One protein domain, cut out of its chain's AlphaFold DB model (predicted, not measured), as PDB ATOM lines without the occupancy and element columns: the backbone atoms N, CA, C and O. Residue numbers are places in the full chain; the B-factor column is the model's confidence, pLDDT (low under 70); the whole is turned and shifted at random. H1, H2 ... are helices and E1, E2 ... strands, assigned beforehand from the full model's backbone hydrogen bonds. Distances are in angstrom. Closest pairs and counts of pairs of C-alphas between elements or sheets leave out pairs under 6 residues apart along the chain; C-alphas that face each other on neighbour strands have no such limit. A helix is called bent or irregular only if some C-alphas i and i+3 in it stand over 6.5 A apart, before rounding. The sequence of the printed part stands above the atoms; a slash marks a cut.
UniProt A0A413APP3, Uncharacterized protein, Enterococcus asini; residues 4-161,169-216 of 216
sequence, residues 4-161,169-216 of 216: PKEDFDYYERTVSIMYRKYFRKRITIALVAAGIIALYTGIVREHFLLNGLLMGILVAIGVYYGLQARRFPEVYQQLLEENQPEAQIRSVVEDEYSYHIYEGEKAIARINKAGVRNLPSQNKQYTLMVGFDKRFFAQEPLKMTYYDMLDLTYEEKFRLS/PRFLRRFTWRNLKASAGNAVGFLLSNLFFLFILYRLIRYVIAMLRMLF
ATOM      1  N   PRO A   4      32.230  -8.169 -21.613       87.81
ATOM      2  CA  PRO A   4      32.436  -8.728 -20.278       87.81
ATOM      3  C   PRO A   4      31.976  -7.797 -19.165       87.81
ATOM      4  O   PRO A   4      31.403  -8.249 -18.181       87.81
ATOM      5  N   LYS A   5      32.174  -6.484 -19.325       89.81
ATOM      6  CA  LYS A   5      31.740  -5.510 -18.323       89.81
ATOM      7  C   LYS A   5      30.217  -5.465 -18.221       89.81
ATOM      8  O   LYS A   5      29.679  -5.558 -17.126       89.81
ATOM      9  N   GLU A   6      29.537  -5.390 -19.360       90.81
ATOM     10  CA  GLU A   6      28.071  -5.350 -19.421       90.81
ATOM     11  C   GLU A   6      27.437  -6.621 -18.840       90.81
ATOM     12  O   GLU A   6      26.482  -6.539 -18.066       90.81
ATOM     13  N   ASP A   7      27.992  -7.792 -19.164       92.12
ATOM     14  CA  ASP A   7      27.542  -9.067 -18.609       92.12
ATOM     15  C   ASP A   7      27.729  -9.113 -17.087       92.12
ATOM     16  O   ASP A   7      26.818  -9.505 -16.355       92.12
ATOM     17  N   PHE A   8      28.904  -8.721 -16.586       92.44
ATOM     18  CA  PHE A   8      29.184  -8.749 -15.153       92.44
ATOM     19  C   PHE A   8      28.321  -7.742 -14.385       92.44
ATOM     20  O   PHE A   8      27.784  -8.097 -13.335       92.44
ATOM     21  N   ASP A   9      28.114  -6.535 -14.904       93.00
ATOM     22  CA  ASP A   9      27.234  -5.547 -14.272       93.00
ATOM     23  C   ASP A   9      25.782  -6.064 -14.225       93.00
ATOM     24  O   ASP A   9      25.097  -5.967 -13.205       93.00
ATOM     25  N   TYR A  10      25.315  -6.703 -15.304       94.50
ATOM     26  CA  TYR A  10      23.963  -7.262 -15.371       94.50
ATOM     27  C   TYR A  10      23.763  -8.461 -14.427       94.50
ATOM     28  O   TYR A  10      22.722  -8.591 -13.770       94.50
ATOM     29  N   TYR A  11      24.750  -9.356 -14.334       95.50
ATOM     30  CA  TYR A  11      24.624 -10.609 -13.590       95.50
ATOM     31  C   TYR A  11      25.084 -10.546 -12.130       95.50
ATOM     32  O   TYR A  11      24.838 -11.514 -11.397       95.50
ATOM     33  N   GLU A  12      25.651  -9.432 -11.657       95.50
ATOM     34  CA  GLU A  12      26.208  -9.292 -10.303       95.50
ATOM     35  C   GLU A  12      25.250  -9.796  -9.217       95.50
ATOM     36  O   GLU A  12      25.605 -10.638  -8.383       95.50
ATOM     37  N   ARG A  13      23.985  -9.357  -9.253       95.00
ATOM     38  CA  ARG A  13      22.968  -9.774  -8.275       95.00
ATOM     39  C   ARG A  13      22.748 -11.286  -8.281       95.00
ATOM     40  O   ARG A  13      22.615 -11.901  -7.219       95.00
ATOM     41  N   THR A  14      22.703 -11.891  -9.464       94.75
ATOM     42  CA  THR A  14      22.503 -13.335  -9.628       94.75
ATOM     43  C   THR A  14      23.681 -14.102  -9.038       94.75
ATOM     44  O   THR A  14      23.481 -15.014  -8.226       94.75
ATOM     45  N   VAL A  15      24.908 -13.694  -9.371       95.06
ATOM     46  CA  VAL A  15      26.129 -14.332  -8.867       95.06
ATOM     47  C   VAL A  15      26.268 -14.138  -7.352       95.06
ATOM     48  O   VAL A  15      26.570 -15.095  -6.636       95.06
ATOM     49  N   SER A  16      25.926 -12.960  -6.826       95.56
ATOM     50  CA  SER A  16      25.909 -12.659  -5.388       95.56
ATOM     51  C   SER A  16      24.984 -13.597  -4.608       95.56
ATOM     52  O   SER A  16      25.366 -14.170  -3.581       95.56
ATOM     53  N   ILE A  17      23.767 -13.828  -5.114       94.50
ATOM     54  CA  ILE A  17      22.813 -14.760  -4.498       94.50
ATOM     55  C   ILE A  17      23.372 -16.186  -4.515       94.50
ATOM     56  O   ILE A  17      23.282 -16.893  -3.504       94.50
ATOM     57  N   MET A  18      23.969 -16.614  -5.631       94.12
ATOM     58  CA  MET A  18      24.607 -17.929  -5.732       94.12
ATOM     59  C   MET A  18      25.733 -18.082  -4.707       94.12
ATOM     60  O   MET A  18      25.764 -19.078  -3.977       94.12
ATOM     61  N   TYR A  19      26.613 -17.085  -4.607       93.69
ATOM     62  CA  TYR A  19      27.754 -17.059  -3.693       93.69
ATOM     63  C   TYR A  19      27.305 -17.151  -2.232       93.69
ATOM     64  O   TYR A  19      27.703 -18.057  -1.494       93.69
ATOM     65  N   ARG A  20      26.364 -16.294  -1.822       93.06
ATOM     66  CA  ARG A  20      25.801 -16.311  -0.463       93.06
ATOM     67  C   ARG A  20      25.122 -17.642  -0.148       93.06
ATOM     68  O   ARG A  20      25.311 -18.188   0.941       93.06
ATOM     69  N   LYS A  21      24.361 -18.209  -1.092       92.81
ATOM     70  CA  LYS A  21      23.697 -19.513  -0.922       92.81
ATOM     71  C   LYS A  21      24.707 -20.649  -0.746       92.81
ATOM     72  O   LYS A  21      24.479 -21.539   0.078       92.81
ATOM     73  N   TYR A  22      25.819 -20.614  -1.479       91.00
ATOM     74  CA  TYR A  22      26.891 -21.605  -1.385       91.00
ATOM     75  C   TYR A  22      27.513 -21.665   0.017       91.00
ATOM     76  O   TYR A  22      27.664 -22.762   0.570       91.00
ATOM     77  N   PHE A  23      27.827 -20.512   0.614       92.00
ATOM     78  CA  PHE A  23      28.385 -20.455   1.970       92.00
ATOM     79  C   PHE A  23      27.331 -20.700   3.046       92.00
ATOM     80  O   PHE A  23      27.576 -21.490   3.957       92.00
ATOM     81  N   ARG A  24      26.122 -20.135   2.907       92.38
ATOM     82  CA  ARG A  24      25.023 -20.354   3.863       92.38
ATOM     83  C   ARG A  24      24.718 -21.838   4.036       92.38
ATOM     84  O   ARG A  24      24.602 -22.298   5.163       92.38
ATOM     85  N   LYS A  25      24.688 -22.611   2.946       90.31
ATOM     86  CA  LYS A  25      24.502 -24.069   3.007       90.31
ATOM     87  C   LYS A  25      25.562 -24.762   3.872       90.31
ATOM     88  O   LYS A  25      25.225 -25.665   4.630       90.31
ATOM     89  N   ARG A  26      26.831 -24.363   3.760       89.56
ATOM     90  CA  ARG A  26      27.937 -24.966   4.525       89.56
ATOM     91  C   ARG A  26      27.895 -24.581   5.994       89.56
ATOM     92  O   ARG A  26      28.069 -25.453   6.837       89.56
ATOM     93  N   ILE A  27      27.587 -23.319   6.281       92.06
ATOM     94  CA  ILE A  27      27.364 -22.837   7.647       92.06
ATOM     95  C   ILE A  27      26.215 -23.622   8.289       92.06
ATOM     96  O   ILE A  27      26.380 -24.150   9.380       92.06
ATOM     97  N   THR A  28      25.086 -23.794   7.591       92.38
ATOM     98  CA  THR A  28      23.959 -24.592   8.096       92.38
ATOM     99  C   THR A  28      24.360 -26.038   8.381       92.38
ATOM    100  O   THR A  28      24.010 -26.554   9.433       92.38
ATOM    101  N   ILE A  29      25.125 -26.689   7.496       89.50
ATOM    102  CA  ILE A  29      25.615 -28.059   7.735       89.50
ATOM    103  C   ILE A  29      26.500 -28.117   8.988       89.50
ATOM    104  O   ILE A  29      26.324 -29.015   9.807       89.50
ATOM    105  N   ALA A  30      27.417 -27.160   9.158       90.88
ATOM    106  CA  ALA A  30      28.285 -27.096  10.331       90.88
ATOM    107  C   ALA A  30      27.486 -26.879  11.628       90.88
ATOM    108  O   ALA A  30      27.728 -27.572  12.613       90.88
ATOM    109  N   LEU A  31      26.494 -25.982  11.611       92.56
ATOM    110  CA  LEU A  31      25.617 -25.714  12.754       92.56
ATOM    111  C   LEU A  31      24.748 -26.922  13.117       92.56
ATOM    112  O   LEU A  31      24.634 -27.255  14.291       92.56
ATOM    113  N   VAL A  32      24.174 -27.611  12.126       93.75
ATOM    114  CA  VAL A  32      23.388 -28.834  12.359       93.75
ATOM    115  C   VAL A  32      24.268 -29.933  12.955       93.75
ATOM    116  O   VAL A  32      23.874 -30.568  13.930       93.75
ATOM    117  N   ALA A  33      25.475 -30.134  12.421       92.94
ATOM    118  CA  ALA A  33      26.428 -31.091  12.974       92.94
ATOM    119  C   ALA A  33      26.804 -30.752  14.427       92.94
ATOM    120  O   ALA A  33      26.781 -31.634  15.286       92.94
ATOM    121  N   ALA A  34      27.088 -29.481  14.721       94.12
ATOM    122  CA  ALA A  34      27.385 -29.029  16.078       94.12
ATOM    123  C   ALA A  34      26.188 -29.240  17.019       94.12
ATOM    124  O   ALA A  34      26.372 -29.727  18.129       94.12
ATOM    125  N   GLY A  35      24.964 -28.962  16.557       94.69
ATOM    126  CA  GLY A  35      23.732 -29.188  17.312       94.69
ATOM    127  C   GLY A  35      23.503 -30.659  17.669       94.69
ATOM    128  O   GLY A  35      23.179 -30.960  18.813       94.69
ATOM    129  N   ILE A  36      23.744 -31.586  16.733       93.88
ATOM    130  CA  ILE A  36      23.659 -33.035  16.999       93.88
ATOM    131  C   ILE A  36      24.677 -33.451  18.068       93.88
ATOM    132  O   ILE A  36      24.340 -34.208  18.977       93.88
ATOM    133  N   ILE A  37      25.917 -32.958  17.979       93.31
ATOM    134  CA  ILE A  37      26.967 -33.267  18.960       93.31
ATOM    135  C   ILE A  37      26.610 -32.692  20.335       93.31
ATOM    136  O   ILE A  37      26.757 -33.391  21.338       93.31
ATOM    137  N   ALA A  38      26.120 -31.451  20.393       93.00
ATOM    138  CA  ALA A  38      25.702 -30.804  21.632       93.00
ATOM    139  C   ALA A  38      24.554 -31.571  22.304       93.00
ATOM    140  O   ALA A  38      24.645 -31.887  23.490       93.00
ATOM    141  N   LEU A  39      23.527 -31.941  21.532       92.81
ATOM    142  CA  LEU A  39      22.382 -32.712  22.017       92.81
ATOM    143  C   LEU A  39      22.819 -34.074  22.571       92.81
ATOM    144  O   LEU A  39      22.495 -34.406  23.710       92.81
ATOM    145  N   TYR A  40      23.622 -34.825  21.809       92.69
ATOM    146  CA  TYR A  40      24.162 -36.111  22.259       92.69
ATOM    147  C   TYR A  40      24.983 -35.965  23.545       92.69
ATOM    148  O   TYR A  40      24.813 -36.736  24.485       92.69
ATOM    149  N   THR A  41      25.855 -34.955  23.612       92.56
ATOM    150  CA  THR A  41      26.711 -34.722  24.784       92.56
ATOM    151  C   THR A  41      25.887 -34.373  26.022       92.56
ATOM    152  O   THR A  41      26.204 -34.846  27.109       92.56
ATOM    153  N   GLY A  42      24.814 -33.590  25.871       89.31
ATOM    154  CA  GLY A  42      23.919 -33.233  26.974       89.31
ATOM    155  C   GLY A  42      23.138 -34.424  27.540       89.31
ATOM    156  O   GLY A  42      22.967 -34.511  28.757       89.31
ATOM    157  N   ILE A  43      22.707 -35.348  26.672       88.88
ATOM    158  CA  ILE A  43      21.937 -36.541  27.057       88.88
ATOM    159  C   ILE A  43      22.858 -37.622  27.632       88.88
ATOM    160  O   ILE A  43      22.665 -38.067  28.759       88.88
ATOM    161  N   VAL A  44      23.865 -38.040  26.862       87.31
ATOM    162  CA  VAL A  44      24.677 -39.230  27.165       87.31
ATOM    163  C   VAL A  44      25.825 -38.914  28.126       87.31
ATOM    164  O   VAL A  44      26.300 -39.798  28.827       87.31
ATOM    165  N   ARG A  45      26.258 -37.646  28.196       84.25
ATOM    166  CA  ARG A  45      27.340 -37.175  29.083       84.25
ATOM    167  C   ARG A  45      28.655 -37.948  28.917       84.25
ATOM    168  O   ARG A  45      29.423 -38.122  29.856       84.25
ATOM    169  N   GLU A  46      28.940 -38.375  27.691       85.06
ATOM    170  CA  GLU A  46      30.176 -39.062  27.324       85.06
ATOM    171  C   GLU A  46      31.040 -38.208  26.395       85.06
ATOM    172  O   GLU A  46      30.548 -37.374  25.632       85.06
ATOM    173  N   HIS A  47      32.349 -38.478  26.407       87.06
ATOM    174  CA  HIS A  47      33.317 -37.897  25.474       87.06
ATOM    175  C   HIS A  47      33.334 -36.354  25.435       87.06
ATOM    176  O   HIS A  47      33.604 -35.776  24.382       87.06
ATOM    177  N   PHE A  48      33.101 -35.680  26.568       89.25
ATOM    178  CA  PHE A  48      33.033 -34.213  26.659       89.25
ATOM    179  C   PHE A  48      34.205 -33.489  25.990       89.25
ATOM    180  O   PHE A  48      33.979 -32.574  25.204       89.25
ATOM    181  N   LEU A  49      35.446 -33.920  26.248       91.25
ATOM    182  CA  LEU A  49      36.642 -33.289  25.678       91.25
ATOM    183  C   LEU A  49      36.652 -33.377  24.141       91.25
ATOM    184  O   LEU A  49      36.848 -32.379  23.451       91.25
ATOM    185  N   LEU A  50      36.390 -34.571  23.602       90.81
ATOM    186  CA  LEU A  50      36.366 -34.811  22.159       90.81
ATOM    187  C   LEU A  50      35.203 -34.071  21.490       90.81
ATOM    188  O   LEU A  50      35.387 -33.448  20.449       90.81
ATOM    189  N   ASN A  51      34.010 -34.121  22.082       92.81
ATOM    190  CA  ASN A  51      32.834 -33.441  21.549       92.81
ATOM    191  C   ASN A  51      33.003 -31.920  21.605       92.81
ATOM    192  O   ASN A  51      32.662 -31.242  20.638       92.81
ATOM    193  N   GLY A  52      33.600 -31.395  22.678       92.38
ATOM    194  CA  GLY A  52      33.990 -29.993  22.803       92.38
ATOM    195  C   GLY A  52      34.951 -29.564  21.695       92.38
ATOM    196  O   GLY A  52      34.693 -28.573  21.013       92.38
ATOM    197  N   LEU A  53      35.998 -30.355  21.442       93.75
ATOM    198  CA  LEU A  53      36.943 -30.102  20.352       93.75
ATOM    199  C   LEU A  53      36.249 -30.106  18.981       93.75
ATOM    200  O   LEU A  53      36.448 -29.189  18.184       93.75
ATOM    201  N   LEU A  54      35.407 -31.107  18.704       92.31
ATOM    202  CA  LEU A  54      34.681 -31.205  17.435       92.31
ATOM    203  C   LEU A  54      33.727 -30.027  17.223       92.31
ATOM    204  O   LEU A  54      33.684 -29.468  16.127       92.31
ATOM    205  N   MET A  55      32.998 -29.618  18.262       93.25
ATOM    206  CA  MET A  55      32.147 -28.429  18.209       93.25
ATOM    207  C   MET A  55      32.975 -27.166  17.963       93.25
ATOM    208  O   MET A  55      32.614 -26.379  17.092       93.25
ATOM    209  N   GLY A  56      34.109 -27.003  18.652       93.88
ATOM    210  CA  GLY A  56      35.024 -25.881  18.440       93.88
ATOM    211  C   GLY A  56      35.505 -25.785  16.990       93.88
ATOM    212  O   GLY A  56      35.431 -24.716  16.382       93.88
ATOM    213  N   ILE A  57      35.907 -26.911  16.391       91.88
ATOM    214  CA  ILE A  57      36.321 -26.953  14.980       91.88
ATOM    215  C   ILE A  57      35.150 -26.615  14.045       91.88
ATOM    216  O   ILE A  57      35.322 -25.842  13.102       91.88
ATOM    217  N   LEU A  58      33.949 -27.145  14.292       91.50
ATOM    218  CA  LEU A  58      32.766 -26.844  13.474       91.50
ATOM    219  C   LEU A  58      32.371 -25.365  13.546       91.50
ATOM    220  O   LEU A  58      32.021 -24.779  12.518       91.50
ATOM    221  N   VAL A  59      32.470 -24.748  14.726       92.62
ATOM    222  CA  VAL A  59      32.252 -23.307  14.909       92.62
ATOM    223  C   VAL A  59      33.308 -22.510  14.148       92.62
ATOM    224  O   VAL A  59      32.943 -21.616  13.387       92.62
ATOM    225  N   ALA A  60      34.590 -22.868  14.260       91.31
ATOM    226  CA  ALA A  60      35.667 -22.211  13.517       91.31
ATOM    227  C   ALA A  60      35.454 -22.296  11.993       91.31
ATOM    228  O   ALA A  60      35.583 -21.291  11.292       91.31
ATOM    229  N   ILE A  61      35.040 -23.460  11.478       89.44
ATOM    230  CA  ILE A  61      34.674 -23.648  10.065       89.44
ATOM    231  C   ILE A  61      33.473 -22.768   9.683       89.44
ATOM    232  O   ILE A  61      33.469 -22.147   8.617       89.44
ATOM    233  N   GLY A  62      32.453 -22.690  10.542       90.62
ATOM    234  CA  GLY A  62      31.287 -21.831  10.338       90.62
ATOM    235  C   GLY A  62      31.659 -20.348  10.250       90.62
ATOM    236  O   GLY A  62      31.228 -19.664   9.322       90.62
ATOM    237  N   VAL A  63      32.509 -19.872  11.166       92.06
ATOM    238  CA  VAL A  63      33.035 -18.498  11.172       92.06
ATOM    239  C   VAL A  63      33.859 -18.231   9.916       92.06
ATOM    240  O   VAL A  63      33.617 -17.235   9.235       92.06
ATOM    241  N   TYR A  64      34.766 -19.141   9.552       91.12
ATOM    242  CA  TYR A  64      35.563 -19.041   8.329       91.12
ATOM    243  C   TYR A  64      34.681 -18.873   7.084       91.12
ATOM    244  O   TYR A  64      34.885 -17.951   6.293       91.12
ATOM    245  N   TYR A  65      33.646 -19.703   6.927       90.44
ATOM    246  CA  TYR A  65      32.708 -19.566   5.812       90.44
ATOM    247  C   TYR A  65      31.863 -18.293   5.887       90.44
ATOM    248  O   TYR A  65      31.520 -17.739   4.845       90.44
ATOM    249  N   GLY A  66      31.546 -17.809   7.089       91.56
ATOM    250  CA  GLY A  66      30.879 -16.525   7.291       91.56
ATOM    251  C   GLY A  66      31.730 -15.344   6.820       91.56
ATOM    252  O   GLY A  66      31.211 -14.448   6.157       91.56
ATOM    253  N   LEU A  67      33.036 -15.370   7.100       91.81
ATOM    254  CA  LEU A  67      33.987 -14.372   6.607       91.81
ATOM    255  C   LEU A  67      34.122 -14.444   5.083       91.81
ATOM    256  O   LEU A  67      33.996 -13.422   4.414       91.81
ATOM    257  N   GLN A  68      34.281 -15.645   4.521       90.31
ATOM    258  CA  GLN A  68      34.368 -15.825   3.069       90.31
ATOM    259  C   GLN A  68      33.095 -15.373   2.342       90.31
ATOM    260  O   GLN A  68      33.178 -14.778   1.271       90.31
ATOM    261  N   ALA A  69      31.912 -15.566   2.937       90.94
ATOM    262  CA  ALA A  69      30.646 -15.102   2.368       90.94
ATOM    263  C   ALA A  69      30.563 -13.572   2.215       90.94
ATOM    264  O   ALA A  69      29.798 -13.093   1.377       90.94
ATOM    265  N   ARG A  70      31.320 -12.815   3.023       91.44
ATOM    266  CA  ARG A  70      31.383 -11.347   2.947       91.44
ATOM    267  C   ARG A  70      32.325 -10.852   1.857       91.44
ATOM    268  O   ARG A  70      32.100  -9.757   1.364       91.44
ATOM    269  N   ARG A  71      33.289 -11.678   1.436       92.38
ATOM    270  CA  ARG A  71      34.294 -11.340   0.417       92.38
ATOM    271  C   ARG A  71      33.781 -11.388  -1.031       92.38
ATOM    272  O   ARG A  71      34.536 -11.640  -1.962       92.38
ATOM    273  N   PHE A  72      32.466 -11.285  -1.221       93.69
ATOM    274  CA  PHE A  72      31.883 -11.363  -2.560       93.69
ATOM    275  C   PHE A  72      32.366 -10.230  -3.476       93.69
ATOM    276  O   PHE A  72      32.768 -10.557  -4.587       93.69
ATOM    277  N   PRO A  73      32.357  -8.947  -3.056       93.12
ATOM    278  CA  PRO A  73      32.773  -7.850  -3.931       93.12
ATOM    279  C   PRO A  73      34.208  -8.005  -4.437       93.12
ATOM    280  O   PRO A  73      34.461  -7.800  -5.618       93.12
ATOM    281  N   GLU A  74      35.128  -8.422  -3.568       93.06
ATOM    282  CA  GLU A  74      36.540  -8.606  -3.904       93.06
ATOM    283  C   GLU A  74      36.723  -9.757  -4.897       93.06
ATOM    284  O   GLU A  74      37.366  -9.587  -5.927       93.06
ATOM    285  N   VAL A  75      36.091 -10.908  -4.634       91.88
ATOM    286  CA  VAL A  75      36.147 -12.071  -5.537       91.88
ATOM    287  C   VAL A  75      35.490 -11.756  -6.882       91.88
ATOM    288  O   VAL A  75      35.964 -12.199  -7.925       91.88
ATOM    289  N   TYR A  76      34.388 -11.005  -6.879       93.06
ATOM    290  CA  TYR A  76      33.683 -10.641  -8.104       93.06
ATOM    291  C   TYR A  76      34.504  -9.682  -8.970       93.06
ATOM    292  O   TYR A  76      34.576  -9.879 -10.181       93.06
ATOM    293  N   GLN A  77      35.165  -8.701  -8.349       91.69
ATOM    294  CA  GLN A  77      36.050  -7.779  -9.058       91.69
ATOM    295  C   GLN A  77      37.288  -8.472  -9.622       91.69
ATOM    296  O   GLN A  77      37.612  -8.265 -10.784       91.69
ATOM    297  N   GLN A  78      37.917  -9.374  -8.869       91.62
ATOM    298  CA  GLN A  78      39.036 -10.167  -9.392       91.62
ATOM    299  C   GLN A  78      38.631 -10.975 -10.634       91.62
ATOM    300  O   GLN A  78      39.342 -10.984 -11.633       91.62
ATOM    301  N   LEU A  79      37.451 -11.604 -10.616       91.00
ATOM    302  CA  LEU A  79      36.936 -12.339 -11.777       91.00
ATOM    303  C   LEU A  79      36.618 -11.420 -12.970       91.00
ATOM    304  O   LEU A  79      36.724 -11.865 -14.115       91.00
ATOM    305  N   LEU A  80      36.216 -10.170 -12.720       91.12
ATOM    306  CA  LEU A  80      36.008  -9.170 -13.767       91.12
ATOM    307  C   LEU A  80      37.340  -8.760 -14.399       91.12
ATOM    308  O   LEU A  80      37.449  -8.756 -15.623       91.12
ATOM    309  N   GLU A  81      38.340  -8.452 -13.572       90.06
ATOM    310  CA  GLU A  81      39.693  -8.087 -14.001       90.06
ATOM    311  C   GLU A  81      40.340  -9.206 -14.824       90.06
ATOM    312  O   GLU A  81      40.925  -8.936 -15.867       90.06
ATOM    313  N   GLU A  82      40.156 -10.473 -14.431       87.56
ATOM    314  CA  GLU A  82      40.622 -11.629 -15.207       87.56
ATOM    315  C   GLU A  82      40.007 -11.696 -16.618       87.56
ATOM    316  O   GLU A  82      40.626 -12.239 -17.529       87.56
ATOM    317  N   ASN A  83      38.798 -11.166 -16.819       85.88
ATOM    318  CA  ASN A  83      38.083 -11.194 -18.103       85.88
ATOM    319  C   ASN A  83      38.135  -9.848 -18.847       85.88
ATOM    320  O   ASN A  83      37.315  -9.604 -19.738       85.88
ATOM    321  N   GLN A  84      39.076  -8.974 -18.478       84.44
ATOM    322  CA  GLN A  84      39.334  -7.701 -19.145       84.44
ATOM    323  C   GLN A  84      40.819  -7.556 -19.525       84.44
ATOM    324  O   GLN A  84      41.692  -8.055 -18.818       84.44
ATOM    325  N   PRO A  85      41.138  -6.854 -20.631       73.69
ATOM    326  CA  PRO A  85      40.218  -6.184 -21.561       73.69
ATOM    327  C   PRO A  85      39.514  -7.143 -22.537       73.69
ATOM    328  O   PRO A  85      38.475  -6.791 -23.095       73.69
ATOM    329  N   GLU A  86      40.048  -8.351 -22.716       81.31
ATOM    330  CA  GLU A  86      39.479  -9.399 -23.562       81.31
ATOM    331  C   GLU A  86      38.929 -10.542 -22.708       81.31
ATOM    332  O   GLU A  86      39.530 -10.944 -21.710       81.31
ATOM    333  N   ALA A  87      37.775 -11.076 -23.107       82.75
ATOM    334  CA  ALA A  87      37.160 -12.197 -22.415       82.75
ATOM    335  C   ALA A  87      38.034 -13.449 -22.542       82.75
ATOM    336  O   ALA A  87      38.400 -13.843 -23.652       82.75
ATOM    337  N   GLN A  88      38.292 -14.130 -21.427       84.44
ATOM    338  CA  GLN A  88      38.980 -15.416 -21.462       84.44
ATOM    339  C   GLN A  88      38.000 -16.515 -21.880       84.44
ATOM    340  O   GLN A  88      37.267 -17.071 -21.054       84.44
ATOM    341  N   ILE A  89      37.988 -16.825 -23.176       87.44
ATOM    342  CA  ILE A  89      37.218 -17.943 -23.722       87.44
ATOM    343  C   ILE A  89      37.974 -19.239 -23.432       87.44
ATOM    344  O   ILE A  89      39.127 -19.404 -23.827       87.44
ATOM    345  N   ARG A  90      37.336 -20.165 -22.720       87.12
ATOM    346  CA  ARG A  90      37.943 -21.429 -22.289       87.12
ATOM    347  C   ARG A  90      37.142 -22.603 -22.825       87.12
ATOM    348  O   ARG A  90      35.922 -22.523 -22.972       87.12
ATOM    349  N   SER A  91      37.820 -23.718 -23.076       84.12
ATOM    350  CA  SER A  91      37.153 -24.933 -23.532       84.12
ATOM    351  C   SER A  91      36.522 -25.668 -22.352       84.12
ATOM    352  O   SER A  91      37.098 -25.798 -21.265       84.12
ATOM    353  N   VAL A  92      35.292 -26.132 -22.561       85.38
ATOM    354  CA  VAL A  92      34.495 -26.801 -21.537       85.38
ATOM    355  C   VAL A  92      34.175 -28.211 -21.997       85.38
ATOM    356  O   VAL A  92      33.529 -28.415 -23.023       85.38
ATOM    357  N   VAL A  93      34.594 -29.186 -21.194       83.75
ATOM    358  CA  VAL A  93      34.263 -30.599 -21.392       83.75
ATOM    359  C   VAL A  93      33.257 -31.031 -20.334       83.75
ATOM    360  O   VAL A  93      33.483 -30.882 -19.129       83.75
ATOM    361  N   GLU A  94      32.136 -31.588 -20.769       81.56
ATOM    362  CA  GLU A  94      31.081 -32.078 -19.894       81.56
ATOM    363  C   GLU A  94      31.307 -33.552 -19.491       81.56
ATOM    364  O   GLU A  94      31.365 -34.453 -20.327       81.56
ATOM    365  N   ASP A  95      31.386 -33.800 -18.179       80.31
ATOM    366  CA  ASP A  95      31.381 -35.119 -17.518       80.31
ATOM    367  C   ASP A  95      30.028 -35.329 -16.806       80.31
ATOM    368  O   ASP A  95      29.248 -34.390 -16.659       80.31
ATOM    369  N   GLU A  96      29.726 -36.523 -16.290       71.56
ATOM    370  CA  GLU A  96      28.406 -36.896 -15.741       71.56
ATOM    371  C   GLU A  96      27.845 -35.875 -14.731       71.56
ATOM    372  O   GLU A  96      26.673 -35.494 -14.801       71.56
ATOM    373  N   TYR A  97      28.701 -35.345 -13.853       72.06
ATOM    374  CA  TYR A  97      28.307 -34.431 -12.770       72.06
ATOM    375  C   TYR A  97      29.119 -33.135 -12.707       72.06
ATOM    376  O   TYR A  97      28.976 -32.366 -11.752       72.06
ATOM    377  N   SER A  98      29.998 -32.891 -13.673       82.06
ATOM    378  CA  SER A  98      30.872 -31.722 -13.648       82.06
ATOM    379  C   SER A  98      31.199 -31.203 -15.033       82.06
ATOM    380  O   SER A  98      31.240 -31.972 -15.983       82.06
ATOM    381  N   TYR A  99      31.497 -29.915 -15.097       83.94
ATOM    382  CA  TYR A  99      32.171 -29.284 -16.218       83.94
ATOM    383  C   TYR A  99      33.660 -29.201 -15.898       83.94
ATOM    384  O   TYR A  99      34.045 -28.791 -14.798       83.94
ATOM    385  N   HIS A 100      34.494 -29.663 -16.817       86.81
ATOM    386  CA  HIS A 100      35.940 -29.526 -16.753       86.81
ATOM    387  C   HIS A 100      36.318 -28.352 -17.644       86.81
ATOM    388  O   HIS A 100      35.991 -28.351 -18.826       86.81
ATOM    389  N   ILE A 101      36.957 -27.350 -17.052       84.94
ATOM    390  CA  ILE A 101      37.407 -26.158 -17.758       84.94
ATOM    391  C   ILE A 101      38.882 -26.343 -18.074       84.94
ATOM    392  O   ILE A 101      39.678 -26.623 -17.166       84.94
ATOM    393  N   TYR A 102      39.223 -26.163 -19.343       83.62
ATOM    394  CA  TYR A 102      40.581 -26.243 -19.844       83.62
ATOM    395  C   TYR A 102      41.039 -24.897 -20.394       83.62
ATOM    396  O   TYR A 102      40.267 -24.121 -20.956       83.62
ATOM    397  N   GLU A 103      42.327 -24.648 -20.221       82.25
ATOM    398  CA  GLU A 103      43.068 -23.576 -20.865       82.25
ATOM    399  C   GLU A 103      44.169 -24.251 -21.690       82.25
ATOM    400  O   GLU A 103      45.114 -24.825 -21.140       82.25
ATOM    401  N   GLY A 104      43.969 -24.318 -23.009       79.94
ATOM    402  CA  GLY A 104      44.736 -25.222 -23.871       79.94
ATOM    403  C   GLY A 104      44.572 -26.682 -23.431       79.94
ATOM    404  O   GLY A 104      43.454 -27.178 -23.306       79.94
ATOM    405  N   GLU A 105      45.682 -27.367 -23.152       74.19
ATOM    406  CA  GLU A 105      45.686 -28.764 -22.679       74.19
ATOM    407  C   GLU A 105      45.554 -28.901 -21.149       74.19
ATOM    408  O   GLU A 105      45.422 -30.007 -20.616       74.19
ATOM    409  N   LYS A 106      45.583 -27.791 -20.400       76.94
ATOM    410  CA  LYS A 106      45.634 -27.815 -18.933       76.94
ATOM    411  C   LYS A 106      44.242 -27.696 -18.322       76.94
ATOM    412  O   LYS A 106      43.554 -26.697 -18.502       76.94
ATOM    413  N   ALA A 107      43.854 -28.679 -17.507       77.88
ATOM    414  CA  ALA A 107      42.645 -28.591 -16.688       77.88
ATOM    415  C   ALA A 107      42.849 -27.591 -15.536       77.88
ATOM    416  O   ALA A 107      43.640 -27.837 -14.621       77.88
ATOM    417  N   ILE A 108      42.120 -26.475 -15.562       79.69
ATOM    418  CA  ILE A 108      42.271 -25.373 -14.595       79.69
ATOM    419  C   ILE A 108      41.196 -25.377 -13.510       79.69
ATOM    420  O   ILE A 108      41.454 -24.990 -12.368       79.69
ATOM    421  N   ALA A 109      39.992 -25.856 -13.830       81.00
ATOM    422  CA  ALA A 109      38.900 -25.913 -12.870       81.00
ATOM    423  C   ALA A 109      37.942 -27.067 -13.156       81.00
ATOM    424  O   ALA A 109      37.740 -27.495 -14.293       81.00
ATOM    425  N   ARG A 110      37.310 -27.554 -12.087       84.38
ATOM    426  CA  ARG A 110      36.238 -28.542 -12.167       84.38
ATOM    427  C   ARG A 110      35.011 -27.994 -11.469       84.38
ATOM    428  O   ARG A 110      34.968 -27.957 -10.243       84.38
ATOM    429  N   ILE A 111      34.008 -27.605 -12.239       85.19
ATOM    430  CA  ILE A 111      32.771 -27.030 -11.721       85.19
ATOM    431  C   ILE A 111      31.720 -28.127 -11.566       85.19
ATOM    432  O   ILE A 111      31.525 -28.954 -12.452       85.19
ATOM    433  N   ASN A 112      31.024 -28.164 -10.433       81.50
ATOM    434  CA  ASN A 112      29.907 -29.091 -10.242       81.50
ATOM    435  C   ASN A 112      28.671 -28.627 -11.033       81.50
ATOM    436  O   ASN A 112      28.255 -27.483 -10.877       81.50
ATOM    437  N   LYS A 113      28.022 -29.522 -11.793       83.06
ATOM    438  CA  LYS A 113      26.747 -29.214 -12.476       83.06
ATOM    439  C   LYS A 113      25.661 -28.765 -11.499       83.06
ATOM    440  O   LYS A 113      24.814 -27.932 -11.816       83.06
ATOM    441  N   ALA A 114      25.679 -29.313 -10.285       78.44
ATOM    442  CA  ALA A 114      24.739 -28.936  -9.243       78.44
ATOM    443  C   ALA A 114      25.019 -27.506  -8.755       78.44
ATOM    444  O   ALA A 114      25.919 -27.278  -7.947       78.44
ATOM    445  N   GLY A 115      24.186 -26.564  -9.198       78.75
ATOM    446  CA  GLY A 115      24.294 -25.154  -8.828       78.75
ATOM    447  C   GLY A 115      25.043 -24.290  -9.839       78.75
ATOM    448  O   GLY A 115      25.313 -23.140  -9.511       78.75
ATOM    449  N   VAL A 116      25.338 -24.809 -11.037       90.19
ATOM    450  CA  VAL A 116      25.787 -23.996 -12.176       90.19
ATOM    451  C   VAL A 116      24.642 -23.169 -12.755       90.19
ATOM    452  O   VAL A 116      23.466 -23.560 -12.718       90.19
ATOM    453  N   ARG A 117      25.010 -22.011 -13.299       91.44
ATOM    454  CA  ARG A 117      24.190 -21.197 -14.187       91.44
ATOM    455  C   ARG A 117      24.973 -20.907 -15.458       91.44
ATOM    456  O   ARG A 117      26.117 -20.483 -15.378       91.44
ATOM    457  N   ASN A 118      24.327 -21.129 -16.593       91.44
ATOM    458  CA  ASN A 118      24.810 -20.694 -17.894       91.44
ATOM    459  C   ASN A 118      24.036 -19.425 -18.229       91.44
ATOM    460  O   ASN A 118      22.808 -19.460 -18.318       91.44
ATOM    461  N   LEU A 119      24.746 -18.307 -18.285       92.62
ATOM    462  CA  LEU A 119      24.183 -16.976 -18.448       92.62
ATOM    463  C   LEU A 119      24.500 -16.497 -19.873       92.62
ATOM    464  O   LEU A 119      25.677 -16.476 -20.238       92.62
ATOM    465  N   PRO A 120      23.491 -16.167 -20.697       91.94
ATOM    466  CA  PRO A 120      23.727 -15.658 -22.045       91.94
ATOM    467  C   PRO A 120      24.582 -14.391 -22.005       91.94
ATOM    468  O   PRO A 120      24.285 -13.483 -21.226       91.94
ATOM    469  N   SER A 121      25.628 -14.333 -22.826       91.31
ATOM    470  CA  SER A 121      26.434 -13.122 -22.975       91.31
ATOM    471  C   SER A 121      25.764 -12.140 -23.938       91.31
ATOM    472  O   SER A 121      25.047 -12.549 -24.856       91.31
ATOM    473  N   GLN A 122      26.039 -10.847 -23.772       89.06
ATOM    474  CA  GLN A 122      25.751  -9.823 -24.782       89.06
ATOM    475  C   GLN A 122      26.396 -10.164 -26.132       89.06
ATOM    476  O   GLN A 122      25.817  -9.914 -27.194       89.06
ATOM    477  N   ASN A 123      27.568 -10.808 -26.110       86.31
ATOM    478  CA  ASN A 123      28.086 -11.465 -27.296       86.31
ATOM    479  C   ASN A 123      27.356 -12.801 -27.494       86.31
ATOM    480  O   ASN A 123      27.668 -13.791 -26.838       86.31
ATOM    481  N   LYS A 124      26.409 -12.830 -28.438       86.69
ATOM    482  CA  LYS A 124      25.530 -13.981 -28.728       86.69
ATOM    483  C   LYS A 124      26.258 -15.296 -29.029       86.69
ATOM    484  O   LYS A 124      25.619 -16.343 -28.987       86.69
ATOM    485  N   GLN A 125      27.548 -15.248 -29.360       88.06
ATOM    486  CA  GLN A 125      28.367 -16.440 -29.568       88.06
ATOM    487  C   GLN A 125      28.720 -17.142 -28.248       88.06
ATOM    488  O   GLN A 125      28.802 -18.366 -28.192       88.06
ATOM    489  N   TYR A 126      28.907 -16.385 -27.166       90.38
ATOM    490  CA  TYR A 126      29.454 -16.911 -25.922       90.38
ATOM    491  C   TYR A 126      28.407 -17.041 -24.823       90.38
ATOM    492  O   TYR A 126      27.356 -16.397 -24.797       90.38
ATOM    493  N   THR A 127      28.715 -17.901 -23.863       92.06
ATOM    494  CA  THR A 127      27.933 -18.080 -22.646       92.06
ATOM    495  C   THR A 127      28.842 -17.995 -21.439       92.06
ATOM    496  O   THR A 127      29.918 -18.587 -21.406       92.06
ATOM    497  N   LEU A 128      28.390 -17.262 -20.430       93.50
ATOM    498  CA  LEU A 128      29.078 -17.121 -19.161       93.50
ATOM    499  C   LEU A 128      28.631 -18.245 -18.221       93.50
ATOM    500  O   LEU A 128      27.530 -18.229 -17.665       93.50
ATOM    501  N   MET A 129      29.492 -19.242 -18.038       93.19
ATOM    502  CA  MET A 129      29.300 -20.269 -17.023       93.19
ATOM    503  C   MET A 129      29.688 -19.715 -15.659       93.19
ATOM    504  O   MET A 129      30.834 -19.332 -15.437       93.19
ATOM    505  N   VAL A 130      28.749 -19.755 -14.720       93.81
ATOM    506  CA  VAL A 130      28.967 -19.400 -13.320       93.81
ATOM    507  C   VAL A 130      28.723 -20.627 -12.460       93.81
ATOM    508  O   VAL A 130      27.645 -21.228 -12.483       93.81
ATOM    509  N   GLY A 131      29.706 -20.997 -11.650       91.94
ATOM    510  CA  GLY A 131      29.570 -22.126 -10.749       91.94
ATOM    511  C   GLY A 131      30.628 -22.158  -9.666       91.94
ATOM    512  O   GLY A 131      31.362 -21.198  -9.452       91.94
ATOM    513  N   PHE A 132      30.677 -23.284  -8.959       89.31
ATOM    514  CA  PHE A 132      31.629 -23.482  -7.879       89.31
ATOM    515  C   PHE A 132      32.555 -24.655  -8.153       89.31
ATOM    516  O   PHE A 132      32.109 -25.720  -8.599       89.31
ATOM    517  N   ASP A 133      33.826 -24.460  -7.826       84.00
ATOM    518  CA  ASP A 133      34.842 -25.494  -7.839       84.00
ATOM    519  C   ASP A 133      34.400 -26.675  -6.958       84.00
ATOM    520  O   ASP A 133      33.844 -26.527  -5.864       84.00
ATOM    521  N   LYS A 134      34.621 -27.884  -7.469       71.25
ATOM    522  CA  LYS A 134      34.329 -29.141  -6.785       71.25
ATOM    523  C   LYS A 134      35.248 -29.357  -5.574       71.25
ATOM    524  O   LYS A 134      34.894 -30.144  -4.693       71.25
ATOM    525  N   ARG A 135      36.406 -28.692  -5.517       69.00
ATOM    526  CA  ARG A 135      37.358 -28.766  -4.401       69.00
ATOM    527  C   ARG A 135      36.727 -28.240  -3.109       69.00
ATOM    528  O   ARG A 135      36.151 -27.159  -3.059       69.00
ATOM    529  N   PHE A 136      36.868 -29.016  -2.033       54.72
ATOM    530  CA  PHE A 136      36.221 -28.739  -0.743       54.72
ATOM    531  C   PHE A 136      36.764 -27.481  -0.044       54.72
ATOM    532  O   PHE A 136      36.008 -26.765   0.612       54.72
ATOM    533  N   PHE A 137      38.059 -27.213  -0.229       57.41
ATOM    534  CA  PHE A 137      38.802 -26.096   0.359       57.41
ATOM    535  C   PHE A 137      39.435 -25.194  -0.701       57.41
ATOM    536  O   PHE A 137      40.566 -24.738  -0.549       57.41
ATOM    537  N   ALA A 138      38.729 -24.948  -1.805       64.38
ATOM    538  CA  ALA A 138      39.128 -23.855  -2.681       64.38
ATOM    539  C   ALA A 138      39.041 -22.540  -1.888       64.38
ATOM    540  O   ALA A 138      37.980 -22.233  -1.337       64.38
ATOM    541  N   GLN A 139      40.151 -21.797  -1.810       64.56
ATOM    542  CA  GLN A 139      40.179 -20.461  -1.200       64.56
ATOM    543  C   GLN A 139      39.171 -19.535  -1.896       64.56
ATOM    544  O   GLN A 139      38.436 -18.819  -1.222       64.56
ATOM    545  N   GLU A 140      39.061 -19.671  -3.218       77.69
ATOM    546  CA  GLU A 140      38.094 -18.988  -4.076       77.69
ATOM    547  C   GLU A 140      37.281 -20.030  -4.851       77.69
ATOM    548  O   GLU A 140      37.694 -20.514  -5.912       77.69
ATOM    549  N   PRO A 141      36.137 -20.461  -4.295       84.38
ATOM    550  CA  PRO A 141      35.353 -21.523  -4.899       84.38
ATOM    551  C   PRO A 141      34.532 -21.034  -6.088       84.38
ATOM    552  O   PRO A 141      34.148 -21.863  -6.899       84.38
ATOM    553  N   LEU A 142      34.219 -19.739  -6.189       91.44
ATOM    554  CA  LEU A 142      33.456 -19.193  -7.309       91.44
ATOM    555  C   LEU A 142      34.323 -19.190  -8.571       91.44
ATOM    556  O   LEU A 142      35.472 -18.758  -8.534       91.44
ATOM    557  N   LYS A 143      33.765 -19.676  -9.678       90.69
ATOM    558  CA  LYS A 143      34.403 -19.646 -10.991       90.69
ATOM    559  C   LYS A 143      33.414 -19.133 -12.027       90.69
ATOM    560  O   LYS A 143      32.260 -19.569 -12.059       90.69
ATOM    561  N   MET A 144      33.896 -18.202 -12.840       91.81
ATOM    562  CA  MET A 144      33.187 -17.586 -13.954       91.81
ATOM    563  C   MET A 144      34.036 -17.773 -15.204       91.81
ATOM    564  O   MET A 144      35.254 -17.600 -15.160       91.81
ATOM    565  N   THR A 145      33.441 -18.254 -16.286       90.56
ATOM    566  CA  THR A 145      34.190 -18.603 -17.493       90.56
ATOM    567  C   THR A 145      33.306 -18.478 -18.717       90.56
ATOM    568  O   THR A 145      32.202 -19.025 -18.738       90.56
ATOM    569  N   TYR A 146      33.812 -17.783 -19.732       91.69
ATOM    570  CA  TYR A 146      33.191 -17.740 -21.043       91.69
ATOM    571  C   TYR A 146      33.549 -18.983 -21.844       91.69
ATOM    572  O   TYR A 146      34.693 -19.435 -21.834       91.69
ATOM    573  N   TYR A 147      32.564 -19.527 -22.543       90.56
ATOM    574  CA  TYR A 147      32.756 -20.631 -23.472       90.56
ATOM    575  C   TYR A 147      31.752 -20.525 -24.620       90.56
ATOM    576  O   TYR A 147      30.687 -19.916 -24.466       90.56
ATOM    577  N   ASP A 148      32.093 -21.108 -25.765       88.81
ATOM    578  CA  ASP A 148      31.149 -21.297 -26.863       88.81
ATOM    579  C   ASP A 148      30.315 -22.558 -26.586       88.81
ATOM    580  O   ASP A 148      30.850 -23.635 -26.312       88.81
ATOM    581  N   MET A 149      28.987 -22.425 -26.608       81.06
ATOM    582  CA  MET A 149      28.090 -23.561 -26.375       81.06
ATOM    583  C   MET A 149      28.145 -24.594 -27.500       81.06
ATOM    584  O   MET A 149      27.854 -25.763 -27.244       81.06
ATOM    585  N   LEU A 150      28.498 -24.180 -28.717       81.81
ATOM    586  CA  LEU A 150      28.608 -25.064 -29.874       81.81
ATOM    587  C   LEU A 150      29.876 -25.927 -29.810       81.81
ATOM    588  O   LEU A 150      29.861 -27.053 -30.301       81.81
ATOM    589  N   ASP A 151      30.913 -25.451 -29.117       79.50
ATOM    590  CA  ASP A 151      32.180 -26.168 -28.911       79.50
ATOM    591  C   ASP A 151      32.181 -27.058 -27.655       79.50
ATOM    592  O   ASP A 151      33.212 -27.615 -27.258       79.50
ATOM    593  N   LEU A 152      31.030 -27.212 -26.991       77.38
ATOM    594  CA  LEU A 152      30.925 -28.043 -25.799       77.38
ATOM    595  C   LEU A 152      31.087 -29.527 -26.159       77.38
ATOM    596  O   LEU A 152      30.236 -30.141 -26.804       77.38
ATOM    597  N   THR A 153      32.179 -30.128 -25.687       75.00
ATOM    598  CA  THR A 153      32.498 -31.541 -25.928       75.00
ATOM    599  C   THR A 153      32.165 -32.403 -24.711       75.00
ATOM    600  O   THR A 153      32.156 -31.943 -23.569       75.00
ATOM    601  N   TYR A 154      31.874 -33.684 -24.936       69.62
ATOM    602  CA  TYR A 154      31.585 -34.649 -23.869       69.62
ATOM    603  C   TYR A 154      32.804 -35.532 -23.595       69.62
ATOM    604  O   TYR A 154      33.420 -36.034 -24.533       69.62
ATOM    605  N   GLU A 155      33.109 -35.801 -22.320       61.81
ATOM    606  CA  GLU A 155      34.146 -36.779 -21.962       61.81
ATOM    607  C   GLU A 155      33.742 -38.163 -22.523       61.81
ATOM    608  O   GLU A 155      32.608 -38.609 -22.330       61.81
ATOM    609  N   GLU A 156      34.634 -38.875 -23.225       54.41
ATOM    610  CA  GLU A 156      34.300 -40.137 -23.925       54.41
ATOM    611  C   GLU A 156      33.669 -41.200 -23.009       54.41
ATOM    612  O   GLU A 156      32.771 -41.945 -23.403       54.41
ATOM    613  N   LYS A 157      34.071 -41.232 -21.736       54.09
ATOM    614  CA  LYS A 157      33.479 -42.117 -20.719       54.09
ATOM    615  C   LYS A 157      32.047 -41.727 -20.350       54.09
ATOM    616  O   LYS A 157      31.258 -42.605 -20.015       54.09
ATOM    617  N   PHE A 158      31.706 -40.442 -20.425       52.94
ATOM    618  CA  PHE A 158      30.344 -39.955 -20.215       52.94
ATOM    619  C   PHE A 158      29.434 -40.275 -21.412       52.94
ATOM    620  O   PHE A 158      28.281 -40.662 -21.211       52.94
ATOM    621  N   ARG A 159      29.966 -40.236 -22.647       58.06
ATOM    622  CA  ARG A 159      29.277 -40.804 -23.825       58.06
ATOM    623  C   ARG A 159      28.914 -42.276 -23.596       58.06
ATOM    624  O   ARG A 159      27.781 -42.663 -23.863       58.06
ATOM    625  N   LEU A 160      29.841 -43.064 -23.045       56.00
ATOM    626  CA  LEU A 160      29.625 -44.484 -22.734       56.00
ATOM    627  C   LEU A 160      28.665 -44.705 -21.543       56.00
ATOM    628  O   LEU A 160      27.829 -45.602 -21.592       56.00
ATOM    629  N   SER A 161      28.714 -43.880 -20.487       56.12
ATOM    630  CA  SER A 161      27.857 -44.047 -19.296       56.12
ATOM    631  C   SER A 161      26.391 -43.668 -19.521       56.12
ATOM    632  O   SER A 161      25.518 -44.170 -18.811       56.12
ATOM    633  N   PRO A 169      25.777 -45.118  -5.447       60.00
ATOM    634  CA  PRO A 169      24.949 -44.065  -4.865       60.00
ATOM    635  C   PRO A 169      25.633 -42.690  -4.822       60.00
ATOM    636  O   PRO A 169      26.824 -42.557  -4.516       60.00
ATOM    637  N   ARG A 170      24.850 -41.630  -5.069       59.78
ATOM    638  CA  ARG A 170      25.316 -40.238  -5.261       59.78
ATOM    639  C   ARG A 170      26.165 -39.686  -4.101       59.78
ATOM    640  O   ARG A 170      27.018 -38.827  -4.325       59.78
ATOM    641  N   PHE A 171      25.946 -40.160  -2.873       58.72
ATOM    642  CA  PHE A 171      26.703 -39.729  -1.691       58.72
ATOM    643  C   PHE A 171      28.046 -40.465  -1.540       58.72
ATOM    644  O   PHE A 171      29.046 -39.824  -1.223       58.72
ATOM    645  N   LEU A 172      28.096 -41.764  -1.857       58.94
ATOM    646  CA  LEU A 172      29.309 -42.591  -1.774       58.94
ATOM    647  C   LEU A 172      30.314 -42.266  -2.877       58.94
ATOM    648  O   LEU A 172      31.521 -42.381  -2.681       58.94
ATOM    649  N   ARG A 173      29.839 -41.758  -4.019       61.97
ATOM    650  CA  ARG A 173      30.712 -41.320  -5.116       61.97
ATOM    651  C   ARG A 173      31.703 -40.232  -4.733       61.97
ATOM    652  O   ARG A 173      32.776 -40.141  -5.324       61.97
ATOM    653  N   ARG A 174      31.387 -39.401  -3.740       57.53
ATOM    654  CA  ARG A 174      32.316 -38.363  -3.258       57.53
ATOM    655  C   ARG A 174      33.590 -38.963  -2.659       57.53
ATOM    656  O   ARG A 174      34.618 -38.302  -2.670       57.53
ATOM    657  N   PHE A 175      33.519 -40.226  -2.247       58.09
ATOM    658  CA  PHE A 175      34.605 -40.991  -1.648       58.09
ATOM    659  C   PHE A 175      35.228 -42.020  -2.612       58.09
ATOM    660  O   PHE A 175      36.054 -42.824  -2.200       58.09
ATOM    661  N   THR A 176      34.868 -42.022  -3.905       62.12
ATOM    662  CA  THR A 176      35.469 -42.957  -4.883       62.12
ATOM    663  C   THR A 176      36.886 -42.558  -5.273       62.12
ATOM    664  O   THR A 176      37.127 -41.380  -5.548       62.12
ATOM    665  N   TRP A 177      37.761 -43.552  -5.455       55.38
ATOM    666  CA  TRP A 177      39.165 -43.423  -5.873       55.38
ATOM    667  C   TRP A 177      39.441 -42.407  -6.994       55.38
ATOM    668  O   TRP A 177      40.427 -41.684  -6.923       55.38
ATOM    669  N   ARG A 178      38.560 -42.270  -7.996       56.34
ATOM    670  CA  ARG A 178      38.713 -41.274  -9.079       56.34
ATOM    671  C   ARG A 178      38.582 -39.827  -8.577       56.34
ATOM    672  O   ARG A 178      39.376 -38.973  -8.959       56.34
ATOM    673  N   ASN A 179      37.600 -39.549  -7.715       53.97
ATOM    674  CA  ASN A 179      37.448 -38.230  -7.085       53.97
ATOM    675  C   ASN A 179      38.549 -37.982  -6.046       53.97
ATOM    676  O   ASN A 179      38.976 -36.839  -5.889       53.97
ATOM    677  N   LEU A 180      39.046 -39.052  -5.409       53.16
ATOM    678  CA  LEU A 180      40.192 -38.986  -4.506       53.16
ATOM    679  C   LEU A 180      41.479 -38.594  -5.271       53.16
ATOM    680  O   LEU A 180      42.157 -37.644  -4.890       53.16
ATOM    681  N   LYS A 181      41.759 -39.236  -6.415       53.81
ATOM    682  CA  LYS A 181      42.935 -38.962  -7.267       53.81
ATOM    683  C   LYS A 181      42.916 -37.556  -7.879       53.81
ATOM    684  O   LYS A 181      43.949 -36.903  -7.939       53.81
ATOM    685  N   ALA A 182      41.745 -37.047  -8.266       52.38
ATOM    686  CA  ALA A 182      41.600 -35.686  -8.799       52.38
ATOM    687  C   ALA A 182      41.867 -34.576  -7.758       52.38
ATOM    688  O   ALA A 182      42.053 -33.423  -8.126       52.38
ATOM    689  N   SER A 183      41.877 -34.909  -6.464       43.31
ATOM    690  CA  SER A 183      42.213 -33.991  -5.365       43.31
ATOM    691  C   SER A 183      43.608 -34.258  -4.771       43.31
ATOM    692  O   SER A 183      44.000 -33.600  -3.810       43.31
ATOM    693  N   ALA A 184      44.368 -35.203  -5.344       43.88
ATOM    694  CA  ALA A 184      45.636 -35.703  -4.806       43.88
ATOM    695  C   ALA A 184      46.841 -34.768  -5.003       43.88
ATOM    696  O   ALA A 184      47.883 -35.016  -4.404       43.88
ATOM    697  N   GLY A 185      46.710 -33.668  -5.755       47.69
ATOM    698  CA  GLY A 185      47.771 -32.652  -5.865       47.69
ATOM    699  C   GLY A 185      48.158 -32.011  -4.523       47.69
ATOM    700  O   GLY A 185      49.171 -31.330  -4.447       47.69
ATOM    701  N   ASN A 186      47.376 -32.245  -3.458       49.03
ATOM    702  CA  ASN A 186      47.668 -31.805  -2.096       49.03
ATOM    703  C   ASN A 186      47.329 -32.924  -1.080       49.03
ATOM    704  O   ASN A 186      46.352 -32.848  -0.333       49.03
ATOM    705  N   ALA A 187      48.101 -34.018  -1.111       49.56
ATOM    706  CA  ALA A 187      47.819 -35.282  -0.412       49.56
ATOM    707  C   ALA A 187      47.575 -35.142   1.107       49.56
ATOM    708  O   ALA A 187      46.688 -35.799   1.649       49.56
ATOM    709  N   VAL A 188      48.298 -34.247   1.788       52.25
ATOM    710  CA  VAL A 188      48.165 -34.021   3.241       52.25
ATOM    711  C   VAL A 188      46.851 -33.316   3.582       52.25
ATOM    712  O   VAL A 188      46.094 -33.784   4.433       52.25
ATOM    713  N   GLY A 189      46.529 -32.231   2.870       53.38
ATOM    714  CA  GLY A 189      45.266 -31.510   3.050       53.38
ATOM    715  C   GLY A 189      44.057 -32.373   2.694       53.38
ATOM    716  O   GLY A 189      43.020 -32.296   3.343       53.38
ATOM    717  N   PHE A 190      44.206 -33.252   1.708       50.03
ATOM    718  CA  PHE A 190      43.181 -34.190   1.281       50.03
ATOM    719  C   PHE A 190      42.914 -35.314   2.297       50.03
ATOM    720  O   PHE A 190      41.750 -35.580   2.609       50.03
ATOM    721  N   LEU A 191      43.964 -35.955   2.822       53.19
ATOM    722  CA  LEU A 191      43.835 -37.012   3.830       53.19
ATOM    723  C   LEU A 191      43.251 -36.453   5.125       53.19
ATOM    724  O   LEU A 191      42.272 -36.996   5.627       53.19
ATOM    725  N   LEU A 192      43.777 -35.328   5.613       57.44
ATOM    726  CA  LEU A 192      43.268 -34.693   6.828       57.44
ATOM    727  C   LEU A 192      41.833 -34.194   6.642       57.44
ATOM    728  O   LEU A 192      40.997 -34.449   7.497       57.44
ATOM    729  N   SER A 193      41.504 -33.564   5.509       57.34
ATOM    730  CA  SER A 193      40.147 -33.079   5.224       57.34
ATOM    731  C   SER A 193      39.120 -34.202   5.159       57.34
ATOM    732  O   SER A 193      38.123 -34.186   5.882       57.34
ATOM    733  N   ASN A 194      39.337 -35.171   4.269       65.88
ATOM    734  CA  ASN A 194      38.326 -36.178   3.990       65.88
ATOM    735  C   ASN A 194      38.205 -37.176   5.132       65.88
ATOM    736  O   ASN A 194      37.085 -37.566   5.456       65.88
ATOM    737  N   LEU A 195      39.314 -37.548   5.777       74.75
ATOM    738  CA  LEU A 195      39.270 -38.430   6.938       74.75
ATOM    739  C   LEU A 195      38.602 -37.735   8.128       74.75
ATOM    740  O   LEU A 195      37.792 -38.356   8.809       74.75
ATOM    741  N   PHE A 196      38.851 -36.438   8.332       79.75
ATOM    742  CA  PHE A 196      38.174 -35.656   9.366       79.75
ATOM    743  C   PHE A 196      36.664 -35.557   9.125       79.75
ATOM    744  O   PHE A 196      35.876 -35.816  10.034       79.75
ATOM    745  N   PHE A 197      36.230 -35.253   7.896       76.06
ATOM    746  CA  PHE A 197      34.801 -35.211   7.574       76.06
ATOM    747  C   PHE A 197      34.138 -36.587   7.666       76.06
ATOM    748  O   PHE A 197      33.007 -36.677   8.143       76.06
ATOM    749  N   LEU A 198      34.824 -37.656   7.253       82.12
ATOM    750  CA  LEU A 198      34.345 -39.029   7.427       82.12
ATOM    751  C   LEU A 198      34.232 -39.403   8.905       82.12
ATOM    752  O   LEU A 198      33.236 -40.003   9.303       82.12
ATOM    753  N   PHE A 199      35.202 -39.005   9.726       86.94
ATOM    754  CA  PHE A 199      35.173 -39.214  11.169       86.94
ATOM    755  C   PHE A 199      34.001 -38.481  11.828       86.94
ATOM    756  O   PHE A 199      33.252 -39.092  12.593       86.94
ATOM    757  N   ILE A 200      33.790 -37.202  11.490       85.69
ATOM    758  CA  ILE A 200      32.623 -36.438  11.949       85.69
ATOM    759  C   ILE A 200      31.339 -37.122  11.498       85.69
ATOM    760  O   ILE A 200      30.441 -37.322  12.308       85.69
ATOM    761  N   LEU A 201      31.239 -37.511  10.227       86.94
ATOM    762  CA  LEU A 201      30.041 -38.148   9.693       86.94
ATOM    763  C   LEU A 201      29.730 -39.465  10.416       86.94
ATOM    764  O   LEU A 201      28.593 -39.677  10.827       86.94
ATOM    765  N   TYR A 202      30.735 -40.318  10.618       89.62
ATOM    766  CA  TYR A 202      30.603 -41.554  11.388       89.62
ATOM    767  C   TYR A 202      30.109 -41.280  12.814       89.62
ATOM    768  O   TYR A 202      29.164 -41.918  13.278       89.62
ATOM    769  N   ARG A 203      30.702 -40.288  13.492       90.19
ATOM    770  CA  ARG A 203      30.288 -39.858  14.834       90.19
ATOM    771  C   ARG A 203      28.840 -39.377  14.852       90.19
ATOM    772  O   ARG A 203      28.079 -39.831  15.696       90.19
ATOM    773  N   LEU A 204      28.442 -38.531  13.902       90.50
ATOM    774  CA  LEU A 204      27.069 -38.034  13.787       90.50
ATOM    775  C   LEU A 204      26.072 -39.175  13.585       90.50
ATOM    776  O   LEU A 204      25.063 -39.218  14.279       90.50
ATOM    777  N   ILE A 205      26.364 -40.120  12.686       90.69
ATOM    778  CA  ILE A 205      25.509 -41.294  12.464       90.69
ATOM    779  C   ILE A 205      25.377 -42.100  13.759       90.69
ATOM    780  O   ILE A 205      24.265 -42.425  14.164       90.69
ATOM    781  N   ARG A 206      26.493 -42.370  14.446       91.12
ATOM    782  CA  ARG A 206      26.482 -43.086  15.727       91.12
ATOM    783  C   ARG A 206      25.656 -42.350  16.784       91.12
ATOM    784  O   ARG A 206      24.893 -42.996  17.492       91.12
ATOM    785  N   TYR A 207      25.785 -41.028  16.877       91.69
ATOM    786  CA  TYR A 207      25.049 -40.205  17.838       91.69
ATOM    787  C   TYR A 207      23.553 -40.209  17.547       91.69
ATOM    788  O   TYR A 207      22.760 -40.417  18.459       91.69
ATOM    789  N   VAL A 208      23.165 -40.070  16.279       89.62
ATOM    790  CA  VAL A 208      21.762 -40.164  15.863       89.62
ATOM    791  C   VAL A 208      21.192 -41.548  16.181       89.62
ATOM    792  O   VAL A 208      20.134 -41.628  16.793       89.62
ATOM    793  N   ILE A 209      21.895 -42.636  15.845       90.62
ATOM    794  CA  ILE A 209      21.441 -44.006  16.146       90.62
ATOM    795  C   ILE A 209      21.305 -44.226  17.656       90.62
ATOM    796  O   ILE A 209      20.316 -44.800  18.100       90.62
ATOM    797  N   ALA A 210      22.283 -43.777  18.444       88.44
ATOM    798  CA  ALA A 210      22.245 -43.908  19.894       88.44
ATOM    799  C   ALA A 210      21.050 -43.160  20.500       88.44
ATOM    800  O   ALA A 210      20.343 -43.732  21.320       88.44
ATOM    801  N   MET A 211      20.777 -41.931  20.051       89.50
ATOM    802  CA  MET A 211      19.603 -41.173  20.498       89.50
ATOM    803  C   MET A 211      18.290 -41.845  20.080       89.50
ATOM    804  O   MET A 211      17.369 -41.912  20.884       89.50
ATOM    805  N   LEU A 212      18.200 -42.387  18.859       89.62
ATOM    806  CA  LEU A 212      17.007 -43.119  18.414       89.62
ATOM    807  C   LEU A 212      16.741 -44.359  19.279       89.62
ATOM    808  O   LEU A 212      15.602 -44.576  19.662       89.62
ATOM    809  N   ARG A 213      17.780 -45.118  19.651       88.69
ATOM    810  CA  ARG A 213      17.666 -46.275  20.566       88.69
ATOM    811  C   ARG A 213      17.285 -45.914  22.005       88.69
ATOM    812  O   ARG A 213      16.991 -46.803  22.786       88.69
ATOM    813  N   MET A 214      17.390 -44.645  22.393       84.38
ATOM    814  CA  MET A 214      16.919 -44.181  23.704       84.38
ATOM    815  C   MET A 214      15.440 -43.779  23.671       84.38
ATOM    816  O   MET A 214      14.819 -43.681  24.723       84.38
ATOM    817  N   LEU A 215      14.896 -43.509  22.480       79.62
ATOM    818  CA  LEU A 215      13.515 -43.066  22.275       79.62
ATOM    819  C   LEU A 215      12.568 -44.208  21.866       79.62
ATOM    820  O   LEU A 215      11.364 -44.078  22.078       79.62
ATOM    821  N   PHE A 216      13.102 -45.285  21.282       71.62
ATOM    822  CA  PHE A 216      12.394 -46.498  20.855       71.62
ATOM    823  C   PHE A 216      13.033 -47.727  21.493       71.62
ATOM    824  O   PHE A 216      12.274 -48.653  21.851       71.62
TER     825      PHE A 216
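Overview. This is residues 4 to 161 and 169 to 216 of the 216 residues of an uncharacterized protein of Enterococcus asini (UniProt A0A413APP3). A small sandwich of two three-stranded sheets, their strands crossed, sits at one end of a long helical hairpin, H1 and H2; the first part of H1 and H3 cover the face of the sheet E4 E5 E6 that is turned away from the other sheet. Toward the hairpin's far end the long helix H7 crosses H1, and H4 sits at the edge of the sandwich beside E1. The printed part has 206 residues with seven named helices and six named strands, in the order H1 H2 H3 E1 E2 E3 E4 E5 E6 H4 H5 H6 H7; the class is mixed, and both sheets are antiparallel. It is only just loose, close to compact, with a radius of gyration of the C-alphas of 20.2 A, and elongated, spanning 62 by 40 by 33 A.

Arrangement. E4, residues 117 to 120, E5, 126 to 132, and E6, 142 to 148, form a meander, each strand the antiparallel neighbour of the one before; N 119 and O 128 are 2.9 A apart, N 129 and O 145 2.8 A. E1, 91 to 95, E2, 98 to 103, and E3, 106 to 112, form another, with N 93 and O 100, and N 101 and O 109, each 2.9 A apart. These sheets form a sandwich, face to face, strands at 62 degrees; the closest C-alphas of E3 and E5 are Ile 111 and Phe 132, 5.4 A. H1, residues 4 to 44, and H3, 72 to 82, are on one face of the sheet E4 E5 E6, making two layers; H1 has a height of 5.2 A over the sheet. H1 and H2, residues 48 to 70, form a hairpin at a shallow tilt of 13 degrees, closest at C-alphas Ile 27 and Gly 62, 4.9 A. H7, residues 184 to 215, touches H1 at a steep tilt of 48 degrees, the same way, closest at C-alphas Tyr 40 and Tyr 207, 6.1 A. H4, residues 156 to 161, only grazes the sheet E1 E2 E3. H5, 172 to 175, and H6, 177 to 181, are apart from the strands. Every O i to N i+4 pair is within hydrogen-bond range in H3, H4 and H6, against 34 of 37 in H1, 18 of 19 in H2 and 26 of 28 in H7; H5 is too short for one.

Along the chain. H1 runs 56.9 A from C-alpha 4 at (32.436, -8.728, -20.278), H2 33.0 A, and H7 42.7 A to C-alpha 215 at (13.515, -43.066, 22.275). H1 and H7 are irregular: C-alphas 10 and 13 are 7.6 A apart, 185 and 188 9.2 A.

Size, cuts and confidence. The farthest C-alphas, Pro 85 and Phe 216, are 64.8 A apart. Residues 162 to 168 are not printed, a gap of 14.7 A between C-alphas 161 and 169. Of the links printed whole, none is long. The pLDDT is under 70 at residues 135 to 139, 154 to 161 and 169 to 194.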